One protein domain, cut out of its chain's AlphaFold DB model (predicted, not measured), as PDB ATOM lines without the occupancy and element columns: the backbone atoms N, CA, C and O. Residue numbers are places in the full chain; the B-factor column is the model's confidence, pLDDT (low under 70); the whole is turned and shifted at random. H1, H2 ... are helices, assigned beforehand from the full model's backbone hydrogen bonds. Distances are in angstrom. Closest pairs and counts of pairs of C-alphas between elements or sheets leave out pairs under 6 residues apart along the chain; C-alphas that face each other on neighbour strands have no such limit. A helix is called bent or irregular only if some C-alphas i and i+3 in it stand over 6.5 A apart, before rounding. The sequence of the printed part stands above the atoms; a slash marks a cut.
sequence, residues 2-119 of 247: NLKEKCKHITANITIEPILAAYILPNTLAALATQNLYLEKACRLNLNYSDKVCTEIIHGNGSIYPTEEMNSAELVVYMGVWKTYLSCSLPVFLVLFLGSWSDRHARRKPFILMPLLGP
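This is residues 2 to 119 of the 247 residues of a protein of Timema shepardi (UniProt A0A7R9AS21). Two long helices, H4 and H2, make a narrow V: they meet near one end, H2 with residues 38 to 43 and H4 with residues 68 to 76, and the short H3 packs on H2 at that closed end. At the open end H5 folds back from the end of H4 into the mouth of the V, near both long helices, while residues 2 to 15, with H1, stick out beyond the start of H2. The gap between the long helices is open over much of their length, where residues 24 to 34 of H2 and 81 to 97 of H4 stand free. The printed part has 118 residues with five named helices, H1 to H5 in order along the chain, and no named strand; its class is all helix. The whole is extended, with a radius of gyration of the C-alphas of 21.5 A, and flat, spanning 62 by 38 by 20 A.

The longest helix, H4, holds residues 66 to 105 and measures 54.5 A, from C-alpha 66 at (168.360, 144.281, 217.135) to C-alpha 105 at (168.786, 144.565, 271.657); it has a kink of 30 degrees near residue 95. H2, residues 17 to 46, measures 40.9 A and is neither bent nor irregular, but only just: C-alphas 23 and 26 are 6.3 A apart. H3 is residues 51 to 58, 10.9 A long. H5, residues 108 to 119, is 19.7 A long and ends with C-alpha 119 at (154.517, 152.394, 252.212); it is only just irregular, with C-alphas 112 and 115 6.7 A apart. H1, residues 3 to 13, is 15.4 A long and begins with C-alpha 3 at (137.320, 135.299, 267.488).

H4 and H2 touch, and their closest C-alphas, those of Ser 72 and Cys 43, are 5.4 A apart. They run opposite ways at a shallow tilt of 34 degrees, only just short of steep. H2 and H3 form a helical hairpin, opposite ways at a shallow tilt of 28 degrees; H2 touches H3 with residues 36 to 44 alone, the closest C-alphas being Cys 43 and Cys 54 at 5.9 A. H5 is close to H2 but not clearly touching, with the closest C-alphas, Leu 116 and Tyr 23, 7.8 A apart. H5 is likewise close to H4, with Arg 108 and Ser 102 as the closest C-alphas at 6.5 A. H1 is apart from H2, H3, H4 and H5. Each O i to N i+4 pair is within hydrogen-bond range in H1 and H3; the figures are 24 of 26 in H2, 32 of 36 in H4 and 4 of 8 in H5.

The two C-alphas farthest apart, those of Asn 2 and Thr 67, are 65.2 A apart. The printed part has no cut. The links H1 to H2, H2 to H3 and H4 to H5 are tight, and H3 to H4 is short. The mean pLDDT of the printed part is 79.4; it is under 70 at residue 7, residues 9 to 16, residues 106 to 111, residue 113 and residue 116.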
ATOM      1  N   ASN A   2     136.943 132.141 271.204       73.94
ATOM      2  CA  ASN A   2     136.479 133.476 270.826       73.94
ATOM      3  C   ASN A   2     137.255 133.985 269.588       73.94
ATOM      4  O   ASN A   2     138.416 133.618 269.402       73.94
ATOM      5  N   LEU A   3     136.666 134.830 268.732       75.69
ATOM      6  CA  LEU A   3     137.320 135.299 267.488       75.69
ATOM      7  C   LEU A   3     138.661 136.001 267.779       75.69
ATOM      8  O   LEU A   3     139.641 135.848 267.052       75.69
ATOM      9  N   LYS A   4     138.714 136.693 268.920       75.69
ATOM     10  CA  LYS A   4     139.900 137.360 269.468       75.69
ATOM     11  C   LYS A   4     140.995 136.369 269.885       75.69
ATOM     12  O   LYS A   4     142.173 136.655 269.704       75.69
ATOM     13  N   GLU A   5     140.615 135.195 270.390       80.19
ATOM     14  CA  GLU A   5     141.549 134.113 270.723       80.19
ATOM     15  C   GLU A   5     142.056 133.417 269.465       80.19
ATOM     16  O   GLU A   5     143.253 133.184 269.367       80.19
ATOM     17  N   LYS A   6     141.189 133.171 268.470       73.75
ATOM     18  CA  LYS A   6     141.605 132.654 267.156       73.75
ATOM     19  C   LYS A   6     142.591 133.600 266.475       73.75
ATOM     20  O   LYS A   6     143.656 133.159 266.067       73.75
ATOM     21  N   CYS A   7     142.291 134.900 266.431       68.31
ATOM     22  CA  CYS A   7     143.214 135.908 265.907       68.31
ATOM     23  C   CYS A   7     144.533 135.919 266.685       68.31
ATOM     24  O   CYS A   7     145.591 135.874 266.073       68.31
ATOM     25  N   LYS A   8     144.506 135.902 268.021       74.81
ATOM     26  CA  LYS A   8     145.729 135.879 268.839       74.81
ATOM     27  C   LYS A   8     146.567 134.613 268.608       74.81
ATOM     28  O   LYS A   8     147.786 134.708 268.545       74.81
ATOM     29  N   HIS A   9     145.919 133.463 268.421       69.88
ATOM     30  CA  HIS A   9     146.573 132.186 268.131       69.88
ATOM     31  C   HIS A   9     147.166 132.139 266.716       69.88
ATOM     32  O   HIS A   9     148.258 131.615 266.523       69.88
ATOM     33  N   ILE A  10     146.475 132.736 265.739       65.69
ATOM     34  CA  ILE A  10     146.962 132.892 264.363       65.69
ATOM     35  C   ILE A  10     148.145 133.868 264.337       65.69
ATOM     36  O   ILE A  10     149.193 133.541 263.801       65.69
ATOM     37  N   THR A  11     148.036 135.023 264.998       64.44
ATOM     38  CA  THR A  11     149.114 136.033 265.044       64.44
ATOM     39  C   THR A  11     150.362 135.529 265.779       64.44
ATOM     40  O   THR A  11     151.459 136.015 265.521       64.44
ATOM     41  N   ALA A  12     150.219 134.561 266.690       67.06
ATOM     42  CA  ALA A  12     151.339 133.923 267.384       67.06
ATOM     43  C   ALA A  12     152.060 132.852 266.540       67.06
ATOM     44  O   ALA A  12     153.234 132.598 266.791       67.06
ATOM     45  N   ASN A  13     151.379 132.271 265.543       66.69
ATOM     46  CA  ASN A  13     151.880 131.165 264.716       66.69
ATOM     47  C   ASN A  13     152.095 131.540 263.236       66.69
ATOM     48  O   ASN A  13     152.452 130.675 262.441       66.69
ATOM     49  N   ILE A  14     151.867 132.799 262.846       67.38
ATOM     50  CA  ILE A  14     152.159 133.286 261.491       67.38
ATOM     51  C   ILE A  14     153.667 133.171 261.234       67.38
ATOM     52  O   ILE A  14     154.484 133.769 261.939       67.38
ATOM     53  N   THR A  15     154.027 132.404 260.204       66.44
ATOM     54  CA  THR A  15     155.373 132.404 259.632       66.44
ATOM     55  C   THR A  15     155.624 133.739 258.926       66.44
ATOM     56  O   THR A  15     154.706 134.415 258.468       66.44
ATOM     57  N   ILE A  16     156.881 134.163 258.848       67.56
ATOM     58  CA  ILE A  16     157.283 135.430 258.204       67.56
ATOM     59  C   ILE A  16     157.045 135.448 256.680       67.56
ATOM     60  O   ILE A  16     157.055 136.510 256.062       67.56
ATOM     61  N   GLU A  17     156.788 134.287 256.083       70.94
ATOM     62  CA  GLU A  17     156.640 134.061 254.644       70.94
ATOM     63  C   GLU A  17     155.470 134.833 253.997       70.94
ATOM     64  O   GLU A  17     155.727 135.567 253.045       70.94
ATOM     65  N   PRO A  18     154.213 134.776 254.486       76.00
ATOM     66  CA  PRO A  18     153.105 135.544 253.907       76.00
ATOM     67  C   PRO A  18     153.289 137.068 253.973       76.00
ATOM     68  O   PRO A  18     152.855 137.772 253.064       76.00
ATOM     69  N   ILE A  19     153.960 137.591 255.005       72.25
ATOM     70  CA  ILE A  19     154.257 139.031 255.117       72.25
ATOM     71  C   ILE A  19     155.333 139.428 254.100       72.25
ATOM     72  O   ILE A  19     155.203 140.450 253.427       72.25
ATOM     73  N   LEU A  20     156.373 138.603 253.950       70.50
ATOM     74  CA  LEU A  20     157.408 138.799 252.936       70.50
ATOM     75  C   LEU A  20     156.827 138.713 251.521       70.50
ATOM     76  O   LEU A  20     157.130 139.570 250.700       70.50
ATOM     77  N   ALA A  21     155.945 137.752 251.244       76.00
ATOM     78  CA  ALA A  21     155.276 137.626 249.952       76.00
ATOM     79  C   ALA A  21     154.394 138.846 249.641       76.00
ATOM     80  O   ALA A  21     154.471 139.395 248.543       76.00
ATOM     81  N   ALA A  22     153.619 139.319 250.623       72.50
ATOM     82  CA  ALA A  22     152.787 140.514 250.482       72.50
ATOM     83  C   ALA A  22     153.604 141.800 250.259       72.50
ATOM     84  O   ALA A  22     153.109 142.724 249.622       72.50
ATOM     85  N   TYR A  23     154.847 141.863 250.751       73.38
ATOM     86  CA  TYR A  23     155.761 142.977 250.490       73.38
ATOM     87  C   TYR A  23     156.495 142.839 249.149       73.38
ATOM     88  O   TYR A  23     156.603 143.805 248.398       73.38
ATOM     89  N   ILE A  24     157.012 141.655 248.823       78.69
ATOM     90  CA  ILE A  24     157.842 141.437 247.631       78.69
ATOM     91  C   ILE A  24     156.995 141.524 246.357       78.69
ATOM     92  O   ILE A  24     157.430 142.144 245.394       78.69
ATOM     93  N   LEU A  25     155.781 140.968 246.354       77.00
ATOM     94  CA  LEU A  25     154.961 140.831 245.146       77.00
ATOM     95  C   LEU A  25     154.544 142.178 244.516       77.00
ATOM     96  O   LEU A  25     154.732 142.343 243.311       77.00
ATOM     97  N   PRO A  26     154.034 143.179 245.260       76.50
ATOM     98  CA  PRO A  26     153.732 144.487 244.675       76.50
ATOM     99  C   PRO A  26     154.989 145.197 244.163       76.50
ATOM    100  O   PRO A  26     154.962 145.828 243.108       76.50
ATOM    101  N   ASN A  27     156.103 145.058 244.888       76.50
ATOM    102  CA  ASN A  27     157.377 145.670 244.522       76.50
ATOM    103  C   ASN A  27     157.962 145.064 243.239       76.50
ATOM    104  O   ASN A  27     158.460 145.800 242.388       76.50
ATOM    105  N   THR A  28     157.882 143.742 243.059       77.38
ATOM    106  CA  THR A  28     158.356 143.085 241.833       77.38
ATOM    107  C   THR A  28     157.476 143.424 240.636       77.38
ATOM    108  O   THR A  28     158.007 143.713 239.567       77.38
ATOM    109  N   LEU A  29     156.151 143.479 240.805       75.19
ATOM    110  CA  LEU A  29     155.237 143.911 239.741       75.19
ATOM    111  C   LEU A  29     155.498 145.360 239.311       75.19
ATOM    112  O   LEU A  29     155.585 145.643 238.116       75.19
ATOM    113  N   ALA A  30     155.681 146.270 240.273       80.94
ATOM    114  CA  ALA A  30     156.025 147.659 239.985       80.94
ATOM    115  C   ALA A  30     157.393 147.780 239.289       80.94
ATOM    116  O   ALA A  30     157.542 148.576 238.360       80.94
ATOM    117  N   ALA A  31     158.379 146.969 239.685       79.38
ATOM    118  CA  ALA A  31     159.697 146.950 239.054       79.38
ATOM    119  C   ALA A  31     159.633 146.497 237.585       79.38
ATOM    120  O   ALA A  31     160.240 147.144 236.734       79.38
ATOM    121  N   LEU A  32     158.854 145.455 237.278       75.31
ATOM    122  CA  LEU A  32     158.650 144.972 235.907       75.31
ATOM    123  C   LEU A  32     157.972 146.033 235.025       75.31
ATOM    124  O   LEU A  32     158.426 146.305 233.917       75.31
ATOM    125  N   ALA A  33     156.931 146.695 235.539       77.81
ATOM    126  CA  ALA A  33     156.271 147.786 234.821       77.81
ATOM    127  C   ALA A  33     157.220 148.974 234.574       77.81
ATOM    128  O   ALA A  33     157.229 149.564 233.494       77.81
ATOM    129  N   THR A  34     158.059 149.295 235.561       78.25
ATOM    130  CA  THR A  34     159.032 150.391 235.475       78.25
ATOM    131  C   THR A  34     160.145 150.093 234.464       78.25
ATOM    132  O   THR A  34     160.573 150.998 233.753       78.25
ATOM    133  N   GLN A  35     160.588 148.837 234.345       78.62
ATOM    134  CA  GLN A  35     161.571 148.425 233.335       78.62
ATOM    135  C   GLN A  35     161.053 148.641 231.908       78.62
ATOM    136  O   GLN A  35     161.745 149.260 231.100       78.62
ATOM    137  N   ASN A  36     159.816 148.221 231.627       82.00
ATOM    138  CA  ASN A  36     159.190 148.432 230.317       82.00
ATOM    139  C   ASN A  36     159.029 149.927 230.000       82.00
ATOM    140  O   ASN A  36     159.283 150.363 228.878       82.00
ATOM    141  N   LEU A  37     158.677 150.728 231.009       84.25
ATOM    142  CA  LEU A  37     158.538 152.175 230.863       84.25
ATOM    143  C   LEU A  37     159.882 152.873 230.597       84.25
ATOM    144  O   LEU A  37     159.944 153.797 229.786       84.25
ATOM    145  N   TYR A  38     160.964 152.454 231.260       84.62
ATOM    146  CA  TYR A  38     162.295 153.006 230.998       84.62
ATOM    147  C   TYR A  38     162.792 152.661 229.601       84.62
ATOM    148  O   TYR A  38     163.347 153.538 228.942       84.62
ATOM    149  N   LEU A  39     162.530 151.444 229.120       85.56
ATOM    150  CA  LEU A  39     162.846 151.054 227.747       85.56
ATOM    151  C   LEU A  39     162.097 151.936 226.735       85.56
ATOM    152  O   LEU A  39     162.700 152.474 225.806       85.56
ATOM    153  N   GLU A  40     160.803 152.171 226.965       84.94
ATOM    154  CA  GLU A  40     159.987 153.037 226.114       84.94
ATOM    155  C   GLU A  40     160.502 154.484 226.083       84.94
ATOM    156  O   GLU A  40     160.625 155.091 225.017       84.94
ATOM    157  N   LYS A  41     160.822 155.051 227.252       88.44
ATOM    158  CA  LYS A  41     161.319 156.429 227.366       88.44
ATOM    159  C   LYS A  41     162.743 156.574 226.824       88.44
ATOM    160  O   LYS A  41     163.056 157.611 226.237       88.44
ATOM    161  N   ALA A  42     163.595 155.561 226.974       88.88
ATOM    162  CA  ALA A  42     164.913 155.525 226.345       88.88
ATOM    163  C   ALA A  42     164.783 155.536 224.812       88.88
ATOM    164  O   ALA A  42     165.371 156.395 224.156       88.88
ATOM    165  N   CYS A  43     163.923 154.675 224.261       91.19
ATOM    166  CA  CYS A  43     163.710 154.545 222.820       91.19
ATOM    167  C   CYS A  43     163.090 155.806 222.186       91.19
ATOM    168  O   CYS A  43     163.632 156.346 221.220       91.19
ATOM    169  N   ARG A  44     161.985 156.325 222.749       89.94
ATOM    170  CA  ARG A  44     161.239 157.449 222.147       89.94
ATOM    171  C   ARG A  44     161.836 158.827 222.438       89.94
ATOM    172  O   ARG A  44     161.782 159.688 221.574       89.94
ATOM    173  N   LEU A  45     162.360 159.072 223.644       89.75
ATOM    174  CA  LEU A  45     162.781 160.424 224.053       89.75
ATOM    175  C   LEU A  45     164.295 160.629 224.043       89.75
ATOM    176  O   LEU A  45     164.739 161.726 223.727       89.75
ATOM    177  N   ASN A  46     165.085 159.613 224.406       87.56
ATOM    178  CA  ASN A  46     166.543 159.766 224.475       87.56
ATOM    179  C   ASN A  46     167.207 159.483 223.122       87.56
ATOM    180  O   ASN A  46     168.076 160.238 222.701       87.56
ATOM    181  N   LEU A  47     166.780 158.414 222.440       89.81
ATOM    182  CA  LEU A  47     167.304 158.023 221.125       89.81
ATOM    183  C   LEU A  47     166.456 158.538 219.954       89.81
ATOM    184  O   LEU A  47     166.922 158.535 218.817       89.81
ATOM    185  N   ASN A  48     165.243 159.027 220.236       92.44
ATOM    186  CA  ASN A  48     164.335 159.635 219.261       92.44
ATOM    187  C   ASN A  48     163.990 158.709 218.074       92.44
ATOM    188  O   ASN A  48     163.930 159.143 216.921       92.44
ATOM    189  N   TYR A  49     163.780 157.416 218.349       92.00
ATOM    190  CA  TYR A  49     163.358 156.442 217.341       92.00
ATOM    191  C   TYR A  49     161.862 156.544 217.011       92.00
ATOM    192  O   TYR A  49     161.059 157.067 217.779       92.00
ATOM    193  N   SER A  50     161.483 156.013 215.842       94.00
ATOM    194  CA  SER A  50     160.096 156.021 215.363       94.00
ATOM    195  C   SER A  50     159.165 155.226 216.280       94.00
ATOM    196  O   SER A  50     159.506 154.135 216.740       94.00
ATOM    197  N   ASP A  51     157.939 155.726 216.466       92.38
ATOM    198  CA  ASP A  51     156.945 155.128 217.360       92.38
ATOM    199  C   ASP A  51     156.646 153.656 217.050       92.38
ATOM    200  O   ASP A  51     156.347 152.881 217.961       92.38
ATOM    201  N   LYS A  52     156.740 153.259 215.775       91.31
ATOM    202  CA  LYS A  52     156.538 151.868 215.350       91.31
ATOM    203  C   LYS A  52     157.650 150.955 215.866       91.31
ATOM    204  O   LYS A  52     157.348 149.894 216.394       91.31
ATOM    205  N   VAL A  53     158.907 151.395 215.792       91.62
ATOM    206  CA  VAL A  53     160.074 150.620 216.246       91.62
ATOM    207  C   VAL A  53     159.991 150.372 217.752       91.62
ATOM    208  O   VAL A  53     160.052 149.229 218.197       91.62
ATOM    209  N   CYS A  54     159.740 151.421 218.541       88.31
ATOM    210  CA  CYS A  54     159.658 151.293 219.998       88.31
ATOM    211  C   CYS A  54     158.471 150.431 220.459       88.31
ATOM    212  O   CYS A  54     158.573 149.726 221.459       88.31
ATOM    213  N   THR A  55     157.347 150.466 219.737       89.25
ATOM    214  CA  THR A  55     156.158 149.668 220.079       89.25
ATOM    215  C   THR A  55     156.377 148.178 219.798       89.25
ATOM    216  O   THR A  55     155.990 147.345 220.613       89.25
ATOM    217  N   GLU A  56     157.046 147.832 218.694       90.38
ATOM    218  CA  GLU A  56     157.410 146.441 218.388       90.38
ATOM    219  C   GLU A  56     158.411 145.870 219.404       90.38
ATOM    220  O   GLU A  56     158.246 144.735 219.850       90.38
ATOM    221  N   ILE A  57     159.391 146.667 219.849       88.19
ATOM    222  CA  ILE A  57     160.352 146.255 220.887       88.19
ATOM    223  C   ILE A  57     159.629 145.916 222.206       88.19
ATOM    224  O   ILE A  57     159.894 144.874 222.802       88.19
ATOM    225  N   ILE A  58     158.665 146.737 222.640       86.06
ATOM    226  CA  ILE A  58     157.908 146.505 223.889       86.06
ATOM    227  C   ILE A  58     156.976 145.287 223.780       86.06
ATOM    228  O   ILE A  58     156.756 144.588 224.768       86.06
ATOM    229  N   HIS A  59     156.445 145.001 222.588       86.06
ATOM    230  CA  HIS A  59     155.613 143.818 222.342       86.06
ATOM    231  C   HIS A  59     156.413 142.513 222.184       86.06
ATOM    232  O   HIS A  59     155.814 141.464 221.950       86.06
ATOM    233  N   GLY A  60     157.741 142.549 222.340       83.56
ATOM    234  CA  GLY A  60     158.600 141.365 222.259       83.56
ATOM    235  C   GLY A  60     159.081 141.024 220.846       83.56
ATOM    236  O   GLY A  60     159.702 139.981 220.658       83.56
ATOM    237  N   ASN A  61     158.859 141.906 219.865       88.69
ATOM    238  CA  ASN A  61     159.349 141.779 218.487       88.69
ATOM    239  C   ASN A  61     160.689 142.513 218.265       88.69
ATOM    240  O   ASN A  61     161.005 142.935 217.151       88.69
ATOM    241  N   GLY A  62     161.499 142.666 219.317       80.81
ATOM    242  CA  GLY A  62     162.778 143.384 219.267       80.81
ATOM    243  C   GLY A  62     163.821 142.772 218.320       80.81
ATOM    244  O   GLY A  62     164.635 143.490 217.748       80.81
ATOM    245  N   SER A  63     163.702 141.477 218.001       86.44
ATOM    246  CA  SER A  63     164.575 140.780 217.042       86.44
ATOM    247  C   SER A  63     164.527 141.334 215.612       86.44
ATOM    248  O   SER A  63     165.456 141.100 214.840       86.44
ATOM    249  N   ILE A  64     163.471 142.074 215.258       91.44
ATOM    250  CA  ILE A  64     163.340 142.774 213.971       91.44
ATOM    251  C   ILE A  64     164.269 144.003 213.917       91.44
ATOM    252  O   ILE A  64     164.733 144.371 212.839       91.44
ATOM    253  N   TYR A  65     164.576 144.598 215.074       89.12
ATOM    254  CA  TYR A  65     165.373 145.820 215.242       89.12
ATOM    255  C   TYR A  65     166.458 145.622 216.322       89.12
ATOM    256  O   TYR A  65     166.421 146.260 217.379       89.12
ATOM    257  N   PRO A  66     167.424 144.708 216.095       90.00
ATOM    258  CA  PRO A  66     168.360 144.281 217.135       90.00
ATOM    259  C   PRO A  66     169.302 145.405 217.587       90.00
ATOM    260  O   PRO A  66     169.688 145.471 218.751       90.00
ATOM    261  N   THR A  67     169.666 146.316 216.686       90.12
ATOM    262  CA  THR A  67     170.555 147.446 216.982       90.12
ATOM    263  C   THR A  67     169.890 148.502 217.864       90.12
ATOM    264  O   THR A  67     170.505 149.055 218.774       90.12
ATOM    265  N   GLU A  68     168.615 148.767 217.619       89.38
ATOM    266  CA  GLU A  68     167.803 149.763 218.307       89.38
ATOM    267  C   GLU A  68     167.402 149.277 219.705       89.38
ATOM    268  O   GLU A  68     167.404 150.061 220.662       89.38
ATOM    269  N   GLU A  69     167.127 147.977 219.835       87.94
ATOM    270  CA  GLU A  69     166.913 147.315 221.120       87.94
ATOM    271  C   GLU A  69     168.172 147.391 221.995       87.94
ATOM    272  O   GLU A  69     168.089 147.835 223.142       87.94
ATOM    273  N   MET A  70     169.348 147.046 221.449       88.31
ATOM    274  CA  MET A  70     170.613 147.072 222.195       88.31
ATOM    275  C   MET A  70     170.967 148.474 222.707       88.31
ATOM    276  O   MET A  70     171.269 148.623 223.891       88.31
ATOM    277  N   ASN A  71     170.864 149.508 221.866       91.56
ATOM    278  CA  ASN A  71     171.163 150.888 222.270       91.56
ATOM    279  C   ASN A  71     170.205 151.391 223.367       91.56
ATOM    280  O   ASN A  71     170.613 152.084 224.302       91.56
ATOM    281  N   SER A  72     168.918 151.035 223.272       89.81
ATOM    282  CA  SER A  72     167.914 151.402 224.279       89.81
ATOM    283  C   SER A  72     168.167 150.678 225.604       89.81
ATOM    284  O   SER A  72     168.086 151.288 226.671       89.81
ATOM    285  N   ALA A  73     168.515 149.390 225.542       87.50
ATOM    286  CA  ALA A  73     168.846 148.583 226.710       87.50
ATOM    287  C   ALA A  73     170.126 149.073 227.407       87.50
ATOM    288  O   ALA A  73     170.155 149.132 228.635       87.50
ATOM    289  N   GLU A  74     171.151 149.485 226.654       90.69
ATOM    290  CA  GLU A  74     172.395 150.032 227.208       90.69
ATOM    291  C   GLU A  74     172.131 151.275 228.071       90.69
ATOM    292  O   GLU A  74     172.591 151.348 229.215       90.69
ATOM    293  N   LEU A  75     171.314 152.211 227.578       86.06
ATOM    294  CA  LEU A  75     170.909 153.394 228.343       86.06
ATOM    295  C   LEU A  75     170.158 153.023 229.628       86.06
ATOM    296  O   LEU A  75     170.432 153.590 230.689       86.06
ATOM    297  N   VAL A  76     169.239 152.054 229.565       87.81
ATOM    298  CA  VAL A  76     168.493 151.578 230.743       87.81
ATOM    299  C   VAL A  76     169.427 150.926 231.763       87.81
ATOM    300  O   VAL A  76     169.300 151.187 232.961       87.81
ATOM    301  N   VAL A  77     170.390 150.118 231.310       87.31
ATOM    302  CA  VAL A  77     171.402 149.496 232.176       87.31
ATOM    303  C   VAL A  77     172.258 150.571 232.835       87.31
ATOM    304  O   VAL A  77     172.423 150.540 234.052       87.31
ATOM    305  N   TYR A  78     172.729 151.565 232.081       85.50
ATOM    306  CA  TYR A  78     173.526 152.664 232.622       85.50
ATOM    307  C   TYR A  78     172.774 153.452 233.710       85.50
ATOM    308  O   TYR A  78     173.308 153.691 234.797       85.50
ATOM    309  N   MET A  79     171.503 153.793 233.476       75.88
ATOM    310  CA  MET A  79     170.646 154.431 234.488       75.88
ATOM    311  C   MET A  79     170.404 153.506 235.694       75.88
ATOM    312  O   MET A  79     170.401 153.948 236.849       75.88
ATOM    313  N   GLY A  80     170.243 152.205 235.439       82.19
ATOM    314  CA  GLY A  80     170.070 151.167 236.451       82.19
ATOM    315  C   GLY A  80     171.289 150.999 237.357       82.19
ATOM    316  O   GLY A  80     171.123 150.783 238.559       82.19
ATOM    317  N   VAL A  81     172.501 151.163 236.825       82.81
ATOM    318  CA  VAL A  81     173.758 151.078 237.582       82.81
ATOM    319  C   VAL A  81     173.805 152.153 238.668       82.81
ATOM    320  O   VAL A  81     173.954 151.824 239.846       82.81
ATOM    321  N   TRP A  82     173.574 153.421 238.320       79.38
ATOM    322  CA  TRP A  82     173.549 154.516 239.300       79.38
ATOM    323  C   TRP A  82     172.450 154.339 240.350       79.38
ATOM    324  O   TRP A  82     172.703 154.479 241.549       79.38
ATOM    325  N   LYS A  83     171.244 153.944 239.924       77.62
ATOM    326  CA  LYS A  83     170.148 153.602 240.839       77.62
ATOM    327  C   LYS A  83     170.542 152.475 241.799       77.62
ATOM    328  O   LYS A  83     170.200 152.538 242.978       77.62
ATOM    329  N   THR A  84     171.247 151.456 241.315       79.25
ATOM    330  CA  THR A  84     171.694 150.310 242.118       79.25
ATOM    331  C   THR A  84     172.756 150.732 243.124       79.25
ATOM    332  O   THR A  84     172.648 150.387 244.295       79.25
ATOM    333  N   TYR A  85     173.719 151.565 242.727       75.88
ATOM    334  CA  TYR A  85     174.714 152.112 243.649       75.88
ATOM    335  C   TYR A  85     174.080 152.941 244.771       75.88
ATOM    336  O   TYR A  85     174.389 152.729 245.947       75.88
ATOM    337  N   LEU A  86     173.142 153.832 244.436       75.88
ATOM    338  CA  LEU A  86     172.406 154.624 245.428       75.88
ATOM    339  C   LEU A  86     171.533 153.735 246.325       75.88
ATOM    340  O   LEU A  86     171.484 153.921 247.539       75.88
ATOM    341  N   SER A  87     170.895 152.720 245.743       78.44
ATOM    342  CA  SER A  87     170.027 151.792 246.466       78.44
ATOM    343  C   SER A  87     170.779 150.738 247.272       78.44
ATOM    344  O   SER A  87     170.147 150.128 248.119       78.44
ATOM    345  N   CYS A  88     172.063 150.475 247.030       73.75
ATOM    346  CA  CYS A  88     172.855 149.522 247.812       73.75
ATOM    347  C   CYS A  88     173.663 150.226 248.903       73.75
ATOM    348  O   CYS A  88     173.720 149.733 250.024       73.75
ATOM    349  N   SER A  89     174.236 151.396 248.616       82.44
ATOM    350  CA  SER A  89     175.037 152.155 249.590       82.44
ATOM    351  C   SER A  89     174.236 152.538 250.838       82.44
ATOM    352  O   SER A  89     174.694 152.337 251.965       82.44
ATOM    353  N   LEU A  90     173.007 153.015 250.645       77.88
ATOM    354  CA  LEU A  90     172.136 153.503 251.711       77.88
ATOM    355  C   LEU A  90     171.667 152.380 252.668       77.88
ATOM    356  O   LEU A  90     171.874 152.506 253.878       77.88
ATOM    357  N   PRO A  91     171.112 151.244 252.196       75.00
ATOM    358  CA  PRO A  91     170.752 150.140 253.076       75.00
ATOM    359  C   PRO A  91     171.950 149.341 253.583       75.00
ATOM    360  O   PRO A  91     171.837 148.804 254.674       75.00
ATOM    361  N   VAL A  92     173.096 149.270 252.892       80.69
ATOM    362  CA  VAL A  92     174.296 148.620 253.460       80.69
ATOM    363  C   VAL A  92     174.777 149.384 254.691       80.69
ATOM    364  O   VAL A  92     175.026 148.774 255.728       80.69
ATOM    365  N   PHE A  93     174.819 150.715 254.623       82.44
ATOM    366  CA  PHE A  93     175.131 151.542 255.785       82.44
ATOM    367  C   PHE A  93     174.103 151.335 256.908       82.44
ATOM    368  O   PHE A  93     174.464 151.023 258.042       82.44
ATOM    369  N   LEU A  94     172.806 151.416 256.592       78.81
ATOM    370  CA  LEU A  94     171.751 151.220 257.586       78.81
ATOM    371  C   LEU A  94     171.770 149.814 258.192       78.81
ATOM    372  O   LEU A  94     171.619 149.688 259.397       78.81
ATOM    373  N   VAL A  95     171.997 148.760 257.412       77.19
ATOM    374  CA  VAL A  95     172.045 147.375 257.900       77.19
ATOM    375  C   VAL A  95     173.298 147.122 258.738       77.19
ATOM    376  O   VAL A  95     173.204 146.407 259.730       77.19
ATOM    377  N   LEU A  96     174.445 147.731 258.431       81.00
ATOM    378  CA  LEU A  96     175.647 147.579 259.260       81.00
ATOM    379  C   LEU A  96     175.488 148.252 260.633       81.00
ATOM    380  O   LEU A  96     175.842 147.657 261.647       81.00
ATOM    381  N   PHE A  97     174.891 149.444 260.705       80.44
ATOM    382  CA  PHE A  97     174.696 150.137 261.986       80.44
ATOM    383  C   PHE A  97     173.450 149.656 262.743       80.44
ATOM    384  O   PHE A  97     173.506 149.381 263.944       80.44
ATOM    385  N   LEU A  98     172.318 149.512 262.053       74.38
ATOM    386  CA  LEU A  98     171.046 149.104 262.653       74.38
ATOM    387  C   LEU A  98     170.914 147.590 262.793       74.38
ATOM    388  O   LEU A  98     170.242 147.137 263.714       74.38
ATOM    389  N   GLY A  99     171.552 146.796 261.933       71.00
ATOM    390  CA  GLY A  99     171.568 145.336 262.048       71.00
ATOM    391  C   GLY A  99     172.353 144.880 263.273       71.00
ATOM    392  O   GLY A  99     171.828 144.111 264.074       71.00
ATOM    393  N   SER A 100     173.546 145.437 263.507       76.38
ATOM    394  CA  SER A 100     174.319 145.170 264.728       76.38
ATOM    395  C   SER A 100     173.634 145.709 265.993       76.38
ATOM    396  O   SER A 100     173.696 145.076 267.047       76.38
ATOM    397  N   TRP A 101     172.924 146.843 265.904       74.94
ATOM    398  CA  TRP A 101     172.095 147.354 267.005       74.94
ATOM    399  C   TRP A 101     170.894 146.443 267.302       74.94
ATOM    400  O   TRP A 101     170.589 146.174 268.469       74.94
ATOM    401  N   SER A 102     170.216 145.974 266.249       81.31
ATOM    402  CA  SER A 102     169.061 145.070 266.298       81.31
ATOM    403  C   SER A 102     169.419 143.745 266.964       81.31
ATOM    404  O   SER A 102     168.691 143.284 267.848       81.31
ATOM    405  N   ASP A 103     170.574 143.179 266.599       75.94
ATOM    406  CA  ASP A 103     171.055 141.908 267.142       75.94
ATOM    407  C   ASP A 103     171.379 142.023 268.641       75.94
ATOM    408  O   ASP A 103     171.016 141.159 269.440       75.94
ATOM    409  N   ARG A 104     171.931 143.169 269.066       74.31
ATOM    410  CA  ARG A 104     172.291 143.418 270.471       74.31
ATOM    411  C   ARG A 104     171.098 143.711 271.392       74.31
ATOM    412  O   ARG A 104     171.190 143.460 272.588       74.31
ATOM    413  N   HIS A 105     169.979 144.217 270.864       76.88
ATOM    414  CA  HIS A 105     168.786 144.565 271.657       76.88
ATOM    415  C   HIS A 105     167.712 143.462 271.709       76.88
ATOM    416  O   HIS A 105     166.676 143.668 272.347       76.88
ATOM    417  N   ALA A 106     167.911 142.319 271.034       63.34
ATOM    418  CA  ALA A 106     166.995 141.163 270.980       63.34
ATOM    419  C   ALA A 106     165.518 141.490 270.636       63.34
ATOM    420  O   ALA A 106     164.616 140.659 270.768       63.34
ATOM    421  N   ARG A 107     165.239 142.704 270.150       66.44
ATOM    422  CA  ARG A 107     163.910 143.218 269.803       66.44
ATOM    423  C   ARG A 107     163.789 143.225 268.281       66.44
ATOM    424  O   ARG A 107     163.890 144.264 267.642       66.44
ATOM    425  N   ARG A 108     163.547 142.047 267.694       67.12
ATOM    426  CA  ARG A 108     163.455 141.851 266.228       67.12
ATOM    427  C   ARG A 108     162.183 142.444 265.597       67.12
ATOM    428  O   ARG A 108     162.164 142.777 264.419       67.12
ATOM    429  N   LYS A 109     161.124 142.619 266.394       64.81
ATOM    430  CA  LYS A 109     159.799 143.103 265.958       64.81
ATOM    431  C   LYS A 109     159.793 144.518 265.334       64.81
ATOM    432  O   LYS A 109     159.217 144.649 264.260       64.81
ATOM    433  N   PRO A 110     160.406 145.568 265.926       69.44
ATOM    434  CA  PRO A 110     160.423 146.908 265.324       69.44
ATOM    435  C   PRO A 110     161.162 146.972 263.980       69.44
ATOM    436  O   PRO A 110     160.697 147.657 263.076       69.44
ATOM    437  N   PHE A 111     162.254 146.223 263.805       69.25
ATOM    438  CA  PHE A 111     163.009 146.204 262.546       69.25
ATOM    439  C   PHE A 111     162.282 145.472 261.414       69.25
ATOM    440  O   PHE A 111     162.391 145.884 260.267       69.25
ATOM    441  N   ILE A 112     161.489 144.443 261.729       71.12
ATOM    442  CA  ILE A 112     160.618 143.769 260.748       71.12
ATOM    443  C   ILE A 112     159.433 144.666 260.351       71.12
ATOM    444  O   ILE A 112     158.962 144.607 259.220       71.12
ATOM    445  N   LEU A 113     158.960 145.522 261.262       69.50
ATOM    446  CA  LEU A 113     157.860 146.455 261.000       69.50
ATOM    447  C   LEU A 113     158.308 147.739 260.280       69.50
ATOM    448  O   LEU A 113     157.495 148.366 259.611       69.50
ATOM    449  N   MET A 114     159.580 148.129 260.381       71.69
ATOM    450  CA  MET A 114     160.104 149.373 259.801       71.69
ATOM    451  C   MET A 114     159.905 149.484 258.270       71.69
ATOM    452  O   MET A 114     159.423 150.529 257.834       71.69
ATOM    453  N   PRO A 115     160.162 148.446 257.446       70.00
ATOM    454  CA  PRO A 115     159.900 148.501 256.003       70.00
ATOM    455  C   PRO A 115     158.412 148.577 255.648       70.00
ATOM    456  O   PRO A 115     158.066 149.083 254.588       70.00
ATOM    457  N   LEU A 116     157.521 148.106 256.528       67.50
ATOM    458  CA  LEU A 116     156.070 148.192 256.328       67.50
ATOM    459  C   LEU A 116     155.536 149.601 256.619       67.50
ATOM    460  O   LEU A 116     154.516 149.995 256.063       67.50
ATOM    461  N   LEU A 117     156.229 150.377 257.459       72.12
ATOM    462  CA  LEU A 117     155.843 151.755 257.762       72.12
ATOM    463  C   LEU A 117     156.082 152.703 256.584       72.12
ATOM    464  O   LEU A 117     155.301 153.630 256.417       72.12
ATOM    465  N   GLY A 118     157.106 152.472 255.756       75.81
ATOM    466  CA  GLY A 118     157.412 153.324 254.597       75.81
ATOM    467  C   GLY A 118     156.227 153.473 253.631       75.81
ATOM    468  O   GLY A 118     155.728 154.586 253.470       75.81
ATOM    469  N   PRO A 119     155.694 152.365 253.080       71.50
ATOM    470  CA  PRO A 119     154.517 152.394 252.212       71.50
ATOM    471  C   PRO A 119     153.264 152.935 252.912       71.50
ATOM    472  O   PRO A 119     152.450 153.614 252.295       71.50
TER     473      PRO A 119